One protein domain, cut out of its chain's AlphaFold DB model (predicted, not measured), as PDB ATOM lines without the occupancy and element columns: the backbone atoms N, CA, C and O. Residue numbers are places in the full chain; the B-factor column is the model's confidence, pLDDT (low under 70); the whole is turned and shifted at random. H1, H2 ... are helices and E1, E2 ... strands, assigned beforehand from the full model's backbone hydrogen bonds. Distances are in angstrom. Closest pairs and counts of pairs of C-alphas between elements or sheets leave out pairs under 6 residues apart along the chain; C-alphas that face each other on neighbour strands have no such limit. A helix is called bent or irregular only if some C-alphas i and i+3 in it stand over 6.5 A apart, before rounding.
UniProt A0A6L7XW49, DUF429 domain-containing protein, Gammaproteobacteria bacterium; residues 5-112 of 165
ATOM      1  N   ILE A   5      23.601  46.139  15.612       95.62
ATOM      2  CA  ILE A   5      23.651  44.901  14.839       95.62
ATOM      3  C   ILE A   5      24.834  44.967  13.883       95.62
ATOM      4  O   ILE A   5      24.918  45.881  13.071       95.62
ATOM      5  N   GLY A   6      25.742  44.001  13.959       96.25
ATOM      6  CA  GLY A   6      26.845  43.833  13.018       96.25
ATOM      7  C   GLY A   6      26.616  42.621  12.123       96.25
ATOM      8  O   GLY A   6      26.369  41.529  12.632       96.25
ATOM      9  N   ILE A   7      26.737  42.811  10.810       96.44
ATOM     10  CA  ILE A   7      26.704  41.737   9.814       96.44
ATOM     11  C   ILE A   7      28.027  41.728   9.042       96.44
ATOM     12  O   ILE A   7      28.303  42.655   8.277       96.44
ATOM     13  N   ASP A   8      28.822  40.674   9.214       96.00
ATOM     14  CA  ASP A   8      29.929  40.348   8.307       96.00
ATOM     15  C   ASP A   8      29.345  39.580   7.121       96.00
ATOM     16  O   ASP A   8      29.141  38.364   7.178       96.00
ATOM     17  N   LEU A   9      28.939  40.327   6.093       94.88
ATOM     18  CA  LEU A   9      28.174  39.785   4.981       94.88
ATOM     19  C   LEU A   9      29.113  39.118   3.979       94.88
ATOM     20  O   LEU A   9      30.015  39.746   3.434       94.88
ATOM     21  N   ALA A  10      28.829  37.876   3.607       92.88
ATOM     22  CA  ALA A  10      29.448  37.268   2.443       92.88
ATOM     23  C   ALA A  10      28.966  37.964   1.159       92.88
ATOM     24  O   ALA A  10      27.789  37.930   0.810       92.88
ATOM     25  N   TRP A  11      29.879  38.573   0.398       88.44
ATOM     26  CA  TRP A  11      29.475  39.447  -0.715       88.44
ATOM     27  C   TRP A  11      28.898  38.708  -1.930       88.44
ATOM     28  O   TRP A  11      28.298  39.345  -2.793       88.44
ATOM     29  N   ALA A  12      29.135  37.400  -2.048       86.12
ATOM     30  CA  ALA A  12      28.870  36.631  -3.258       86.12
ATOM     31  C   ALA A  12      27.398  36.210  -3.388       86.12
ATOM     32  O   ALA A  12      26.887  35.471  -2.554       86.12
ATOM     33  N   GLU A  13      26.766  36.555  -4.510       79.88
ATOM     34  CA  GLU A  13      25.393  36.147  -4.855       79.88
ATOM     35  C   GLU A  13      25.398  34.845  -5.669       79.88
ATOM     36  O   GLU A  13      24.862  34.748  -6.774       79.88
ATOM     37  N   LYS A  14      26.126  33.839  -5.181       71.75
ATOM     38  CA  LYS A  14      26.226  32.536  -5.856       71.75
ATOM     39  C   LYS A  14      24.985  31.694  -5.566       71.75
ATOM     40  O   LYS A  14      24.318  31.896  -4.563       71.75
ATOM     41  N   SER A  15      24.770  30.651  -6.371       68.69
ATOM     42  CA  SER A  15      23.782  29.599  -6.076       68.69
ATOM     43  C   SER A  15      24.014  28.904  -4.728       68.69
ATOM     44  O   SER A  15      23.093  28.320  -4.171       68.69
ATOM     45  N   LYS A  16      25.246  28.966  -4.209       73.44
ATOM     46  CA  LYS A  16      25.607  28.626  -2.830       73.44
ATOM     47  C   LYS A  16      26.424  29.785  -2.244       73.44
ATOM     48  O   LYS A  16      27.633  29.842  -2.503       73.44
ATOM     49  N   PRO A  17      25.780  30.754  -1.572       77.06
ATOM     50  CA  PRO A  17      26.470  31.825  -0.860       77.06
ATOM     51  C   PRO A  17      27.319  31.251   0.281       77.06
ATOM     52  O   PRO A  17      27.052  30.152   0.764       77.06
ATOM     53  N   ASN A  18      28.348  31.986   0.701       87.06
ATOM     54  CA  ASN A  18      29.055  31.638   1.933       87.06
ATOM     55  C   ASN A  18      28.217  32.073   3.145       87.06
ATOM     56  O   ASN A  18      27.348  32.942   3.030       87.06
ATOM     57  N   GLU A  19      28.532  31.502   4.302       93.56
ATOM     58  CA  GLU A  19      28.003  31.958   5.584       93.56
ATOM     59  C   GLU A  19      28.443  33.398   5.870       93.56
ATOM     60  O   GLU A  19      29.555  33.814   5.537       93.56
ATOM     61  N   SER A  20      27.535  34.147   6.481       95.62
ATOM     62  CA  SER A  20      27.711  35.501   6.992       95.62
ATOM     63  C   SER A  20      27.539  35.466   8.504       95.62
ATOM     64  O   SER A  20      26.675  34.749   9.016       95.62
ATOM     65  N   GLY A  21      28.351  36.233   9.222       97.12
ATOM     66  CA  GLY A  21      28.220  36.371  10.669       97.12
ATOM     67  C   GLY A  21      27.199  37.449  11.010       97.12
ATOM     68  O   GLY A  21      27.254  38.537  10.440       97.12
ATOM     69  N   ALA A  22      26.300  37.173  11.954       97.62
ATOM     70  CA  ALA A  22      25.346  38.146  12.475       97.62
ATOM     71  C   ALA A  22      25.448  38.238  13.996       97.62
ATOM     72  O   ALA A  22      25.456  37.216  14.683       97.62
ATOM     73  N   VAL A  23      25.530  39.458  14.529       98.06
ATOM     74  CA  VAL A  23      25.628  39.723  15.971       98.06
ATOM     75  C   VAL A  23      24.764  40.922  16.335       98.06
ATOM     76  O   VAL A  23      24.817  41.942  15.654       98.06
ATOM     77  N   MET A  24      24.020  40.831  17.439       96.25
ATOM     78  CA  MET A  24      23.367  41.968  18.082       96.25
ATOM     79  C   MET A  24      23.952  42.206  19.470       96.25
ATOM     80  O   MET A  24      24.076  41.282  20.278       96.25
ATOM     81  N   LEU A  25      24.270  43.466  19.734       95.88
ATOM     82  CA  LEU A  25      24.711  43.983  21.015       95.88
ATOM     83  C   LEU A  25      23.605  44.824  21.648       95.88
ATOM     84  O   LEU A  25      22.940  45.611  20.964       95.88
ATOM     85  N   ASP A  26      23.455  44.698  22.960       93.75
ATOM     86  CA  ASP A  26      22.745  45.692  23.753       93.75
ATOM     87  C   ASP A  26      23.611  46.948  23.977       93.75
ATOM     88  O   ASP A  26      24.739  47.083  23.493       93.75
ATOM     89  N   GLN A  27      23.081  47.892  24.746       90.31
ATOM     90  CA  GLN A  27      23.747  49.161  25.033       90.31
ATOM     91  C   GLN A  27      24.980  49.051  25.928       90.31
ATOM     92  O   GLN A  27      25.832  49.939  25.900       90.31
ATOM     93  N   ALA A  28      25.077  47.989  26.726       94.00
ATOM     94  CA  ALA A  28      26.253  47.713  27.537       94.00
ATOM     95  C   ALA A  28      27.382  47.079  26.703       94.00
ATOM     96  O   ALA A  28      28.482  46.873  27.217       94.00
ATOM     97  N   GLY A  29      27.128  46.790  25.421       92.94
ATOM     98  CA  GLY A  29      28.038  46.051  24.552       92.94
ATOM     99  C   GLY A  29      27.955  44.538  24.762       92.94
ATOM    100  O   GLY A  29      28.858  43.816  24.338       92.94
ATOM    101  N   THR A  30      26.899  44.047  25.414       96.38
ATOM    102  CA  THR A  30      26.684  42.619  25.643       96.38
ATOM    103  C   THR A  30      26.093  41.984  24.399       96.38
ATOM    104  O   THR A  30      25.108  42.475  23.851       96.38
ATOM    105  N   VAL A  31      26.659  40.856  23.969       97.38
ATOM    106  CA  VAL A  31      26.086  40.052  22.886       97.38
ATOM    107  C   VAL A  31      24.783  39.422  23.367       97.38
ATOM    108  O   VAL A  31      24.799  38.555  24.238       97.38
ATOM    109  N   VAL A  32      23.665  39.843  22.779       96.44
ATOM    110  CA  VAL A  32      22.326  39.306  23.077       96.44
ATOM    111  C   VAL A  32      21.878  38.276  22.045       96.44
ATOM    112  O   VAL A  32      21.157  37.343  22.383       96.44
ATOM    113  N   HIS A  33      22.361  38.388  20.806       96.81
ATOM    114  CA  HIS A  33      22.172  37.382  19.764       96.81
ATOM    115  C   HIS A  33      23.437  37.265  18.915       96.81
ATOM    116  O   HIS A  33      24.079  38.268  18.610       96.81
ATOM    117  N   ALA A  34      23.779  36.046  18.508       97.44
ATOM    118  CA  ALA A  34      24.841  35.780  17.547       97.44
ATOM    119  C   ALA A  34      24.512  34.520  16.744       97.44
ATOM    120  O   ALA A  34      23.920  33.581  17.280       97.44
ATOM    121  N   GLY A  35      24.900  34.486  15.474       96.38
ATOM    122  CA  GLY A  35      24.662  33.330  14.622       96.38
ATOM    123  C   GLY A  35      25.295  33.448  13.244       96.38
ATOM    124  O   GLY A  35      25.966  34.430  12.921       96.38
ATOM    125  N   TRP A  36      25.046  32.415  12.448       97.00
ATOM    126  CA  TRP A  36      25.447  32.319  11.051       97.00
ATOM    127  C   TRP A  36      24.197  32.331  10.175       97.00
ATOM    128  O   TRP A  36      23.203  31.695  10.522       97.00
ATOM    129  N   VAL A  37      24.256  33.056   9.061       95.56
ATOM    130  CA  VAL A  37      23.178  33.163   8.067       95.56
ATOM    131  C   VAL A  37      23.755  33.061   6.661       95.56
ATOM    132  O   VAL A  37      24.882  33.493   6.416       95.56
ATOM    133  N   VAL A  38      23.012  32.491   5.719       94.06
ATOM    134  CA  VAL A  38      23.474  32.249   4.349       94.06
ATOM    135  C   VAL A  38      22.670  33.078   3.353       94.06
ATOM    136  O   VAL A  38      21.491  32.848   3.106       94.06
ATOM    137  N   GLY A  39      23.352  34.017   2.695       91.94
ATOM    138  CA  GLY A  39      22.742  34.878   1.683       91.94
ATOM    139  C   GLY A  39      21.875  36.000   2.263       91.94
ATOM    140  O   GLY A  39      21.780  36.188   3.471       91.94
ATOM    141  N   VAL A  40      21.282  36.796   1.370       92.75
ATOM    142  CA  VAL A  40      20.545  38.016   1.748       92.75
ATOM    143  C   VAL A  40      19.213  37.696   2.425       92.75
ATOM    144  O   VAL A  40      18.874  38.354   3.402       92.75
ATOM    145  N   GLU A  41      18.487  36.684   1.953       92.25
ATOM    146  CA  GLU A  41      17.171  36.333   2.506       92.25
ATOM    147  C   GLU A  41      17.268  35.905   3.977       92.25
ATOM    148  O   GLU A  41      16.567  36.448   4.822       92.25
ATOM    149  N   GLU A  42      18.220  35.035   4.330       94.81
ATOM    150  CA  GLU A  42      18.391  34.626   5.731       94.81
ATOM    151  C   GLU A  42      18.861  35.776   6.635       94.81
ATOM    152  O   GLU A  42      18.544  35.791   7.825       94.81
ATOM    153  N   VAL A  43      19.594  36.759   6.089       93.62
ATOM    154  CA  VAL A  43      19.921  37.995   6.819       93.62
ATOM    155  C   VAL A  43      18.644  38.778   7.119       93.62
ATOM    156  O   VAL A  43      18.471  39.223   8.250       93.62
ATOM    157  N   LEU A  44      17.747  38.937   6.142       92.69
ATOM    158  CA  LEU A  44      16.469  39.626   6.340       92.69
ATOM    159  C   LEU A  44      15.601  38.898   7.375       92.69
ATOM    160  O   LEU A  44      15.126  39.540   8.308       92.69
ATOM    161  N   ASP A  45      15.492  37.571   7.292       94.12
ATOM    162  CA  ASP A  45      14.759  36.753   8.269       94.12
ATOM    163  C   ASP A  45      15.361  36.845   9.680       94.12
ATOM    164  O   ASP A  45      14.666  36.782  10.696       94.12
ATOM    165  N   TRP A  46      16.687  36.944   9.785       94.94
ATOM    166  CA  TRP A  46      17.358  37.138  11.068       94.94
ATOM    167  C   TRP A  46      17.062  38.521  11.651       94.94
ATOM    168  O   TRP A  46      16.778  38.629  12.844       94.94
ATOM    169  N   LEU A  47      17.084  39.565  10.817       92.31
ATOM    170  CA  LEU A  47      16.731  40.921  11.229       92.31
ATOM    171  C   LEU A  47      15.265  41.004  11.664       92.31
ATOM    172  O   LEU A  47      15.004  41.555  12.724       92.31
ATOM    173  N   ASP A  48      14.334  40.403  10.925       91.12
ATOM    174  CA  ASP A  48      12.909  40.382  11.287       91.12
ATOM    175  C   ASP A  48      12.664  39.717  12.654       91.12
ATOM    176  O   ASP A  48      11.906  40.215  13.484       91.12
ATOM    177  N   ARG A  49      13.385  38.625  12.945       91.88
ATOM    178  CA  ARG A  49      13.255  37.898  14.219       91.88
ATOM    179  C   ARG A  49      13.870  38.606  15.421       91.88
ATOM    180  O   ARG A  49      13.424  38.366  16.543       91.88
ATOM    181  N   HIS A  50      14.932  39.385  15.226       89.88
ATOM    182  CA  HIS A  50      15.773  39.850  16.334       89.88
ATOM    183  C   HIS A  50      15.885  41.367  16.454       89.88
ATOM    184  O   HIS A  50      16.100  41.857  17.561       89.88
ATOM    185  N   ALA A  51      15.778  42.119  15.360       87.81
ATOM    186  CA  ALA A  51      16.055  43.547  15.363       87.81
ATOM    187  C   ALA A  51      14.862  44.341  15.924       87.81
ATOM    188  O   ALA A  51      13.787  44.348  15.320       87.81
ATOM    189  N   PRO A  52      15.022  45.070  17.042       84.88
ATOM    190  CA  PRO A  52      14.020  46.045  17.445       84.88
ATOM    191  C   PRO A  52      13.983  47.216  16.454       84.88
ATOM    192  O   PRO A  52      14.967  47.520  15.777       84.88
ATOM    193  N   ALA A  53      12.854  47.925  16.415       80.69
ATOM    194  CA  ALA A  53      12.620  49.021  15.471       80.69
ATOM    195  C   ALA A  53      13.631  50.186  15.572       80.69
ATOM    196  O   ALA A  53      13.759  50.964  14.631       80.69
ATOM    197  N   ASP A  54      14.334  50.327  16.701       81.69
ATOM    198  CA  ASP A  54      15.337  51.369  16.946       81.69
ATOM    199  C   ASP A  54      16.791  50.863  16.870       81.69
ATOM    200  O   ASP A  54      17.705  51.531  17.360       81.69
ATOM    201  N   ALA A  55      17.025  49.688  16.277       87.25
ATOM    202  CA  ALA A  55      18.366  49.145  16.096       87.25
ATOM    203  C   ALA A  55      19.186  49.893  15.028       87.25
ATOM    204  O   ALA A  55      18.671  50.359  14.012       87.25
ATOM    205  N   LEU A  56      20.504  49.938  15.234       90.75
ATOM    206  CA  LEU A  56      21.487  50.434  14.270       90.75
ATOM    207  C   LEU A  56      22.210  49.262  13.607       90.75
ATOM    208  O   LEU A  56      22.859  48.478  14.294       90.75
ATOM    209  N   LEU A  57      22.139  49.167  12.277       92.12
ATOM    210  CA  LEU A  57      22.792  48.109  11.503       92.12
ATOM    211  C   LEU A  57      24.100  48.575  10.864       92.12
ATOM    212  O   LEU A  57      24.156  49.576  10.149       92.12
ATOM    213  N   PHE A  58      25.125  47.754  11.043       94.81
ATOM    214  CA  PHE A  58      26.444  47.872  10.449       94.81
ATOM    215  C   PHE A  58      26.671  46.652   9.560       94.81
ATOM    216  O   PHE A  58      26.572  45.518  10.023       94.81
ATOM    217  N   VAL A  59      26.974  46.875   8.284       94.75
ATOM    218  CA  VAL A  59      27.191  45.794   7.312       94.75
ATOM    219  C   VAL A  59      28.590  45.914   6.729       94.75
ATOM    220  O   VAL A  59      28.909  46.934   6.112       94.75
ATOM    221  N   ASP A  60      29.405  44.871   6.870       93.31
ATOM    222  CA  ASP A  60      30.712  44.769   6.215       93.31
ATOM    223  C   ASP A  60      30.559  44.270   4.770       93.31
ATOM    224  O   ASP A  60      30.859  43.131   4.413       93.31
ATOM    225  N   ALA A  61      30.009  45.135   3.915       91.88
ATOM    226  CA  ALA A  61      29.954  44.909   2.479       91.88
ATOM    227  C   ALA A  61      29.811  46.216   1.692       91.88
ATOM    228  O   ALA A  61      29.301  47.219   2.198       91.88
ATOM    229  N   PRO A  62      30.175  46.221   0.398       90.38
ATOM    230  CA  PRO A  62      29.824  47.316  -0.494       90.38
ATOM    231  C   PRO A  62      28.296  47.445  -0.653       90.38
ATOM    232  O   PRO A  62      27.674  46.703  -1.408       90.38
ATOM    233  N   LEU A  63      27.694  48.434   0.014       92.19
ATOM    234  CA  LEU A  63      26.260  48.751  -0.107       92.19
ATOM    235  C   LEU A  63      25.950  49.682  -1.295       92.19
ATOM    236  O   LEU A  63      24.822  49.759  -1.782       92.19
ATOM    237  N   VAL A  64      26.962  50.417  -1.771       91.62
ATOM    238  CA  VAL A  64      26.855  51.342  -2.908       91.62
ATOM    239  C   VAL A  64      27.977  51.071  -3.901       91.62
ATOM    240  O   VAL A  64      29.166  51.203  -3.591       91.62
ATOM    241  N   VAL A  65      27.600  50.700  -5.126       91.75
ATOM    242  CA  VAL A  65      28.535  50.356  -6.204       91.75
ATOM    243  C   VAL A  65      28.166  51.111  -7.479       91.75
ATOM    244  O   VAL A  65      27.332  50.691  -8.283       91.75
ATOM    245  N   ASN A  66      28.808  52.265  -7.668       90.31
ATOM    246  CA  ASN A  66      28.497  53.170  -8.777       90.31
ATOM    247  C   ASN A  66      29.386  52.968 -10.009       90.31
ATOM    248  O   ASN A  66      28.979  53.303 -11.118       90.31
ATOM    249  N   ASN A  67      30.576  52.395  -9.841       91.31
ATOM    250  CA  ASN A  67      31.508  52.154 -10.934       91.31
ATOM    251  C   ASN A  67      31.007  51.036 -11.864       91.31
ATOM    252  O   ASN A  67      30.690  49.928 -11.424       91.31
ATOM    253  N   ALA A  68      30.971  51.324 -13.170       91.44
ATOM    254  CA  ALA A  68      30.513  50.384 -14.195       91.44
ATOM    255  C   ALA A  68      31.430  49.156 -14.345       91.44
ATOM    256  O   ALA A  68      30.966  48.082 -14.717       91.44
ATOM    257  N   GLY A  69      32.722  49.305 -14.046       91.81
ATOM    258  CA  GLY A  69      33.736  48.258 -14.139       91.81
ATOM    259  C   GLY A  69      35.014  48.646 -13.394       91.81
ATOM    260  O   GLY A  69      35.109  49.751 -12.855       91.81
ATOM    261  N   GLY A  70      35.990  47.736 -13.373       90.75
ATOM    262  CA  GLY A  70      37.323  47.984 -12.817       90.75
ATOM    263  C   GLY A  70      37.363  48.180 -11.297       90.75
ATOM    264  O   GLY A  70      36.409  47.856 -10.587       90.75
ATOM    265  N   GLN A  71      38.505  48.689 -10.833       90.75
ATOM    266  CA  GLN A  71      38.783  49.078  -9.448       90.75
ATOM    267  C   GLN A  71      38.588  50.579  -9.259       90.75
ATOM    268  O   GLN A  71      38.874  51.371 -10.161       90.75
ATOM    269  N   ARG A  72      38.163  50.979  -8.062       89.75
ATOM    270  CA  ARG A  72      38.186  52.386  -7.646       89.75
ATOM    271  C   ARG A  72      39.635  52.827  -7.449       89.75
ATOM    272  O   ARG A  72      40.500  52.012  -7.128       89.75
ATOM    273  N   LEU A  73      39.906  54.125  -7.598       90.19
ATOM    274  CA  LEU A  73      41.270  54.642  -7.460       90.19
ATOM    275  C   LEU A  73      41.878  54.273  -6.099       90.19
ATOM    276  O   LEU A  73      43.000  53.790  -6.054       90.19
ATOM    277  N   CYS A  74      41.121  54.400  -5.004       88.19
ATOM    278  CA  CYS A  74      41.599  54.020  -3.673       88.19
ATOM    279  C   CYS A  74      42.029  52.544  -3.584       88.19
ATOM    280  O   CYS A  74      43.097  52.254  -3.053       88.19
ATOM    281  N   GLU A  75      41.256  51.618  -4.155       91.44
ATOM    282  CA  GLU A  75      41.580  50.184  -4.188       91.44
ATOM    283  C   GLU A  75      42.870  49.928  -4.978       91.44
ATOM    284  O   GLU A  75      43.750  49.197  -4.515       91.44
ATOM    285  N   LYS A  76      43.008  50.582  -6.139       91.69
ATOM    286  CA  LYS A  76      44.191  50.487  -7.000       91.69
ATOM    287  C   LYS A  76      45.439  51.016  -6.293       91.69
ATOM    288  O   LYS A  76      46.467  50.344  -6.292       91.69
ATOM    289  N   GLU A  77      45.351  52.186  -5.664       94.31
ATOM    290  CA  GLU A  77      46.468  52.820  -4.956       94.31
ATOM    291  C   GLU A  77      46.920  51.995  -3.734       94.31
ATOM    292  O   GLU A  77      48.127  51.887  -3.485       94.31
ATOM    293  N   VAL A  78      45.978  51.384  -3.002       94.00
ATOM    294  CA  VAL A  78      46.276  50.457  -1.894       94.00
ATOM    295  C   VAL A  78      46.959  49.200  -2.426       94.00
ATOM    296  O   VAL A  78      48.039  48.848  -1.954       94.00
ATOM    297  N   GLY A  79      46.386  48.560  -3.449       93.69
ATOM    298  CA  GLY A  79      46.969  47.367  -4.058       93.69
ATOM    299  C   GLY A  79      48.390  47.623  -4.561       93.69
ATOM    300  O   GLY A  79      49.313  46.906  -4.196       93.69
ATOM    301  N   GLN A  80      48.615  48.699  -5.314       94.62
ATOM    302  CA  GLN A  80      49.940  49.036  -5.846       94.62
ATOM    303  C   GLN A  80      51.019  49.192  -4.766       94.62
ATOM    304  O   GLN A  80      52.159  48.781  -4.986       94.62
ATOM    305  N   ARG A  81      50.676  49.765  -3.606       95.94
ATOM    306  CA  ARG A  81      51.634  50.023  -2.518       95.94
ATOM    307  C   ARG A  81      51.820  48.840  -1.587       95.94
ATOM    308  O   ARG A  81      52.925  48.656  -1.080       95.94
ATOM    309  N   TYR A  82      50.766  48.060  -1.352       95.56
ATOM    310  CA  TYR A  82      50.729  47.127  -0.229       95.56
ATOM    311  C   TYR A  82      50.450  45.663  -0.607       95.56
ATOM    312  O   TYR A  82      50.503  44.799   0.272       95.56
ATOM    313  N   TRP A  83      50.254  45.329  -1.893       92.31
ATOM    314  CA  TRP A  83      49.941  43.949  -2.304       92.31
ATOM    315  C   TRP A  83      51.004  42.920  -1.886       92.31
ATOM    316  O   TRP A  83      50.659  41.772  -1.614       92.31
ATOM    317  N   ARG A  84      52.286  43.314  -1.786       94.44
ATOM    318  CA  ARG A  84      53.386  42.425  -1.347       94.44
ATOM    319  C   ARG A  84      53.178  41.886   0.073       94.44
ATOM    320  O   ARG A  84      53.730  40.845   0.409       94.44
ATOM    321  N   TRP A  85      52.354  42.565   0.873       94.81
ATOM    322  CA  TRP A  85      51.928  42.151   2.213       94.81
ATOM    323  C   TRP A  85      50.490  41.628   2.244       94.81
ATOM    324  O   TRP A  85      49.902  41.519   3.313       94.81
ATOM    325  N   ARG A  86      49.918  41.299   1.078       91.94
ATOM    326  CA  ARG A  86      48.539  40.816   0.908       91.94
ATOM    327  C   ARG A  86      47.471  41.804   1.392       91.94
ATOM    328  O   ARG A  86      46.365  41.399   1.728       91.94
ATOM    329  N   VAL A  87      47.788  43.099   1.386       91.75
ATOM    330  CA  VAL A  87      46.828  44.171   1.665       91.75
ATOM    331  C   VAL A  87      46.358  44.751   0.336       91.75
ATOM    332  O   VAL A  87      47.112  45.432  -0.362       91.75
ATOM    333  N   ALA A  88      45.117  44.453  -0.031       88.50
ATOM    334  CA  ALA A  88      44.449  44.989  -1.209       88.50
ATOM    335  C   ALA A  88      42.931  44.987  -0.991       88.50
ATOM    336  O   ALA A  88      42.409  44.163  -0.243       88.50
ATOM    337  N   GLY A  89      42.228  45.900  -1.658       85.69
ATOM    338  CA  GLY A  89      40.768  45.893  -1.686       85.69
ATOM    339  C   GLY A  89      40.244  44.883  -2.705       85.69
ATOM    340  O   GLY A  89      40.712  44.837  -3.845       85.69
ATOM    341  N   ASN A  90      39.238  44.106  -2.314       84.25
ATOM    342  CA  ASN A  90      38.475  43.287  -3.247       84.25
ATOM    343  C   ASN A  90      37.713  44.197  -4.218       84.25
ATOM    344  O   ASN A  90      36.926  45.050  -3.814       84.25
ATOM    345  N   SER A  91      37.942  44.006  -5.515       86.69
ATOM    346  CA  SER A  91      37.338  44.851  -6.545       86.69
ATOM    347  C   SER A  91      35.848  44.573  -6.659       86.69
ATOM    348  O   SER A  91      35.449  43.462  -7.010       86.69
ATOM    349  N   THR A  92      35.029  45.598  -6.426       89.94
ATOM    350  CA  THR A  92      33.577  45.502  -6.594       89.94
ATOM    351  C   THR A  92      33.091  46.579  -7.556       89.94
ATOM    352  O   THR A  92      33.366  47.769  -7.408       89.94
ATOM    353  N   ASN A  93      32.385  46.143  -8.593       93.00
ATOM    354  CA  ASN A  93      31.806  46.981  -9.638       93.00
ATOM    355  C   ASN A  93      30.469  46.379 -10.084       93.00
ATOM    356  O   ASN A  93      30.150  45.252  -9.714       93.00
ATOM    357  N   ARG A  94      29.697  47.103 -10.898       91.56
ATOM    358  CA  ARG A  94      28.359  46.660 -11.337       91.56
ATOM    359  C   ARG A  94      28.340  45.365 -12.166       91.56
ATOM    360  O   ARG A  94      27.271  44.809 -12.360       91.56
ATOM    361  N   ARG A  95      29.491  44.893 -12.658       90.94
ATOM    362  CA  ARG A  95      29.636  43.604 -13.364       90.94
ATOM    363  C   ARG A  95      30.119  42.477 -12.442       90.94
ATOM    364  O   ARG A  95      30.336  41.361 -12.906       90.94
ATOM    365  N   SER A  96      30.364  42.769 -11.166       88.69
ATOM    366  CA  SER A  96      30.817  41.784 -10.187       88.69
ATOM    367  C   SER A  96      29.690  40.825  -9.814       88.69
ATOM    368  O   SER A  96      28.525  41.201  -9.795       88.69
ATOM    369  N   ARG A  97      30.062  39.596  -9.443       88.44
ATOM    370  CA  ARG A  97      29.161  38.607  -8.821       88.44
ATOM    371  C   ARG A  97      29.009  38.813  -7.306       88.44
ATOM    372  O   ARG A  97      28.308  38.056  -6.644       88.44
ATOM    373  N   ASN A  98      29.718  39.800  -6.760       89.50
ATOM    374  CA  ASN A  98      29.794  40.079  -5.333       89.50
ATOM    375  C   ASN A  98      28.985  41.340  -4.985       89.50
ATOM    376  O   ASN A  98      29.567  42.359  -4.613       89.50
ATOM    377  N   LEU A  99      27.668  41.302  -5.207       92.88
ATOM    378  CA  LEU A  99      26.766  42.447  -5.024       92.88
ATOM    379  C   LEU A  99      25.751  42.264  -3.884       92.88
ATOM    380  O   LEU A  99      24.886  43.122  -3.728       92.88
ATOM    381  N   ALA A 100      25.918  41.245  -3.028       93.50
ATOM    382  CA  ALA A 100      24.961  40.926  -1.963       93.50
ATOM    383  C   ALA A 100      24.658  42.123  -1.048       93.50
ATOM    384  O   ALA A 100      23.511  42.332  -0.669       93.50
ATOM    385  N   GLY A 101      25.651  42.971  -0.753       93.62
ATOM    386  CA  GLY A 101      25.439  44.198   0.023       93.62
ATOM    387  C   GLY A 101      24.525  45.217  -0.670       93.62
ATOM    388  O   GLY A 101      23.699  45.857  -0.022       93.62
ATOM    389  N   VAL A 102      24.622  45.355  -1.996       94.00
ATOM    390  CA  VAL A 102      23.726  46.221  -2.781       94.00
ATOM    391  C   VAL A 102      22.307  45.658  -2.779       94.00
ATOM    392  O   VAL A 102      21.350  46.421  -2.655       94.00
ATOM    393  N   THR A 103      22.168  44.339  -2.902       94.06
ATOM    394  CA  THR A 103      20.870  43.654  -2.861       94.06
ATOM    395  C   THR A 103      20.218  43.769  -1.487       94.06
ATOM    396  O   THR A 103      19.068  44.197  -1.412       94.06
ATOM    397  N   LEU A 104      20.969  43.533  -0.406       93.62
ATOM    398  CA  LEU A 104      20.505  43.733   0.970       93.62
ATOM    399  C   LEU A 104      20.017  45.167   1.191       93.62
ATOM    400  O   LEU A 104      18.913  45.372   1.683       93.62
ATOM    401  N   ARG A 105      20.801  46.171   0.773       93.19
ATOM    402  CA  ARG A 105      20.383  47.574   0.880       93.19
ATOM    403  C   ARG A 105      19.050  47.823   0.168       93.19
ATOM    404  O   ARG A 105      18.183  48.464   0.741       93.19
ATOM    405  N   ARG A 106      18.879  47.339  -1.067       92.50
ATOM    406  CA  ARG A 106      17.628  47.531  -1.827       92.50
ATOM    407  C   ARG A 106      16.427  46.880  -1.144       92.50
ATOM    408  O   ARG A 106      15.342  47.458  -1.165       92.50
ATOM    409  N   ALA A 107      16.619  45.697  -0.565       91.44
ATOM    410  CA  ALA A 107      15.579  45.017   0.196       91.44
ATOM    411  C   ALA A 107      15.189  45.829   1.442       91.44
ATOM    412  O   ALA A 107      14.007  46.083   1.654       91.44
ATOM    413  N   LEU A 108      16.175  46.332   2.192       88.81
ATOM    414  CA  LEU A 108      15.945  47.196   3.355       88.81
ATOM    415  C   LEU A 108      15.261  48.518   2.978       88.81
ATOM    416  O   LEU A 108      14.305  48.900   3.640       88.81
ATOM    417  N   ASP A 109      15.682  49.171   1.890       86.38
ATOM    418  CA  ASP A 109      15.050  50.398   1.377       86.38
ATOM    419  C   ASP A 109      13.570  50.155   0.995       86.38
ATOM    420  O   ASP A 109      12.740  51.059   1.100       86.38
ATOM    421  N   SER A 110      13.231  48.936   0.553       85.69
ATOM    422  CA  SER A 110      11.859  48.545   0.189       85.69
ATOM    423  C   SER A 110      11.008  48.180   1.410       85.69
ATOM    424  O   SER A 110       9.814  48.470   1.427       85.69
ATOM    425  N   ALA A 111      11.612  47.548   2.420       77.19
ATOM    426  CA  ALA A 111      10.945  47.142   3.657       77.19
ATOM    427  C   ALA A 111      10.758  48.308   4.645       77.19
ATOM    428  O   ALA A 111       9.757  48.361   5.356       77.19
ATOM    429  N   PHE A 112      11.692  49.263   4.660       68.75
ATOM    430  CA  PHE A 112      11.726  50.387   5.595       68.75
ATOM    431  C   PHE A 112      11.897  51.711   4.838       68.75
ATOM    432  O   PHE A 112      13.014  52.213   4.689       68.75
TER     433      PHE A 112
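What this domain is: This is residues 5 to 112 of the 165 residues of the protein "DUF429 domain-containing protein" of Gammaproteobacteria bacterium (UniProt A0A6L7XW49). A four-stranded sheet has helix H1 over one face and H3 packed on part of H1, while a long arm runs out from this body to H2 and back. H2 lies at the far end of this arm, its centre 21.4 A from the mean of all C-alphas, between two long links, residues 60 to 72 and residues 86 to 99, and residues 81 to 86, of which 81 to 85 belong to H2, stick out, with no C-alpha 8 or more apart along the chain within 10 A. The printed part has 108 residues with four named strands and three named helices, in the order E1 E2 E3 H1 E4 H2 H3; the class is mixed, helices and strands. The sheet is mixed, in the order E3, E2, E1, E4. The whole is only just compact, close to loose, with a radius of gyration of the C-alphas of 15.6 A, and spans 42 by 30 by 25 A.

How they stand to each other: In the sheet, E3, residues 31 to 38, and E2, residues 19 to 25, are antiparallel at 162 degrees, with N 22 and O 35 at 2.9 A. E2 and E1, residues 5 to 8, are antiparallel at 159 degrees, with N 6 and O 23 at 2.8 A. E1 and E4, residues 56 to 59, are parallel at 4 degrees, with N 5 and O 56 at 2.8 A. E1, E2 and E3 form a meander, each strand the antiparallel neighbour of the one before; E1 and E2 are a hairpin, as are E2 and E3. H1, residues 39 to 50, is on the sheet at a height of 8.8 A, over E2 and along the strands at 19 degrees to E2 on the local plane, giving two layers, a helix on one face of a sheet. E3, H1 and E4 form a split strand-helix-strand unit, two strands running the same way with E2 and E1 between them; its crossover is right-handed. H3, residues 100 to 111, touches H1 with its residues 100 to 104 alone, the closest C-alphas being those of Val 40 and Leu 104, 5.8 A, at a steep tilt of 44 degrees, the same way. H3 is not on the sheet. H2, residues 73 to 85, is apart from H1 and H3 and is not on the sheet. In H1 and H3 every O i to N i+4 pair is within hydrogen-bond range; in H2, 7 of 9 are.

Where its parts are: E1 begins at C-alpha 5, (23.651, 44.901, 14.839). E2 measures 19.8 A and E3 20.3 A from first to last C-alpha; E1 and E4 have four residues each. H1 measures 17.0 A, H2 19.1 A and H3 16.3 A. H2 is irregular, with C-alphas 81 and 84 at 7.9 A, and begins at C-alpha 73, (41.270, 54.642, -7.460). H3 ends at C-alpha 111, (10.945, 47.142, 3.657).

The domain as a whole: The C-alphas of Ala 53 and Arg 84 are the two farthest apart, 44.6 A. The printed part has no cut. The links from E4 to H2 and from H2 to H3 are long. The mean pLDDT of the printed part is 91.0; residues 15 and 112 are under 70.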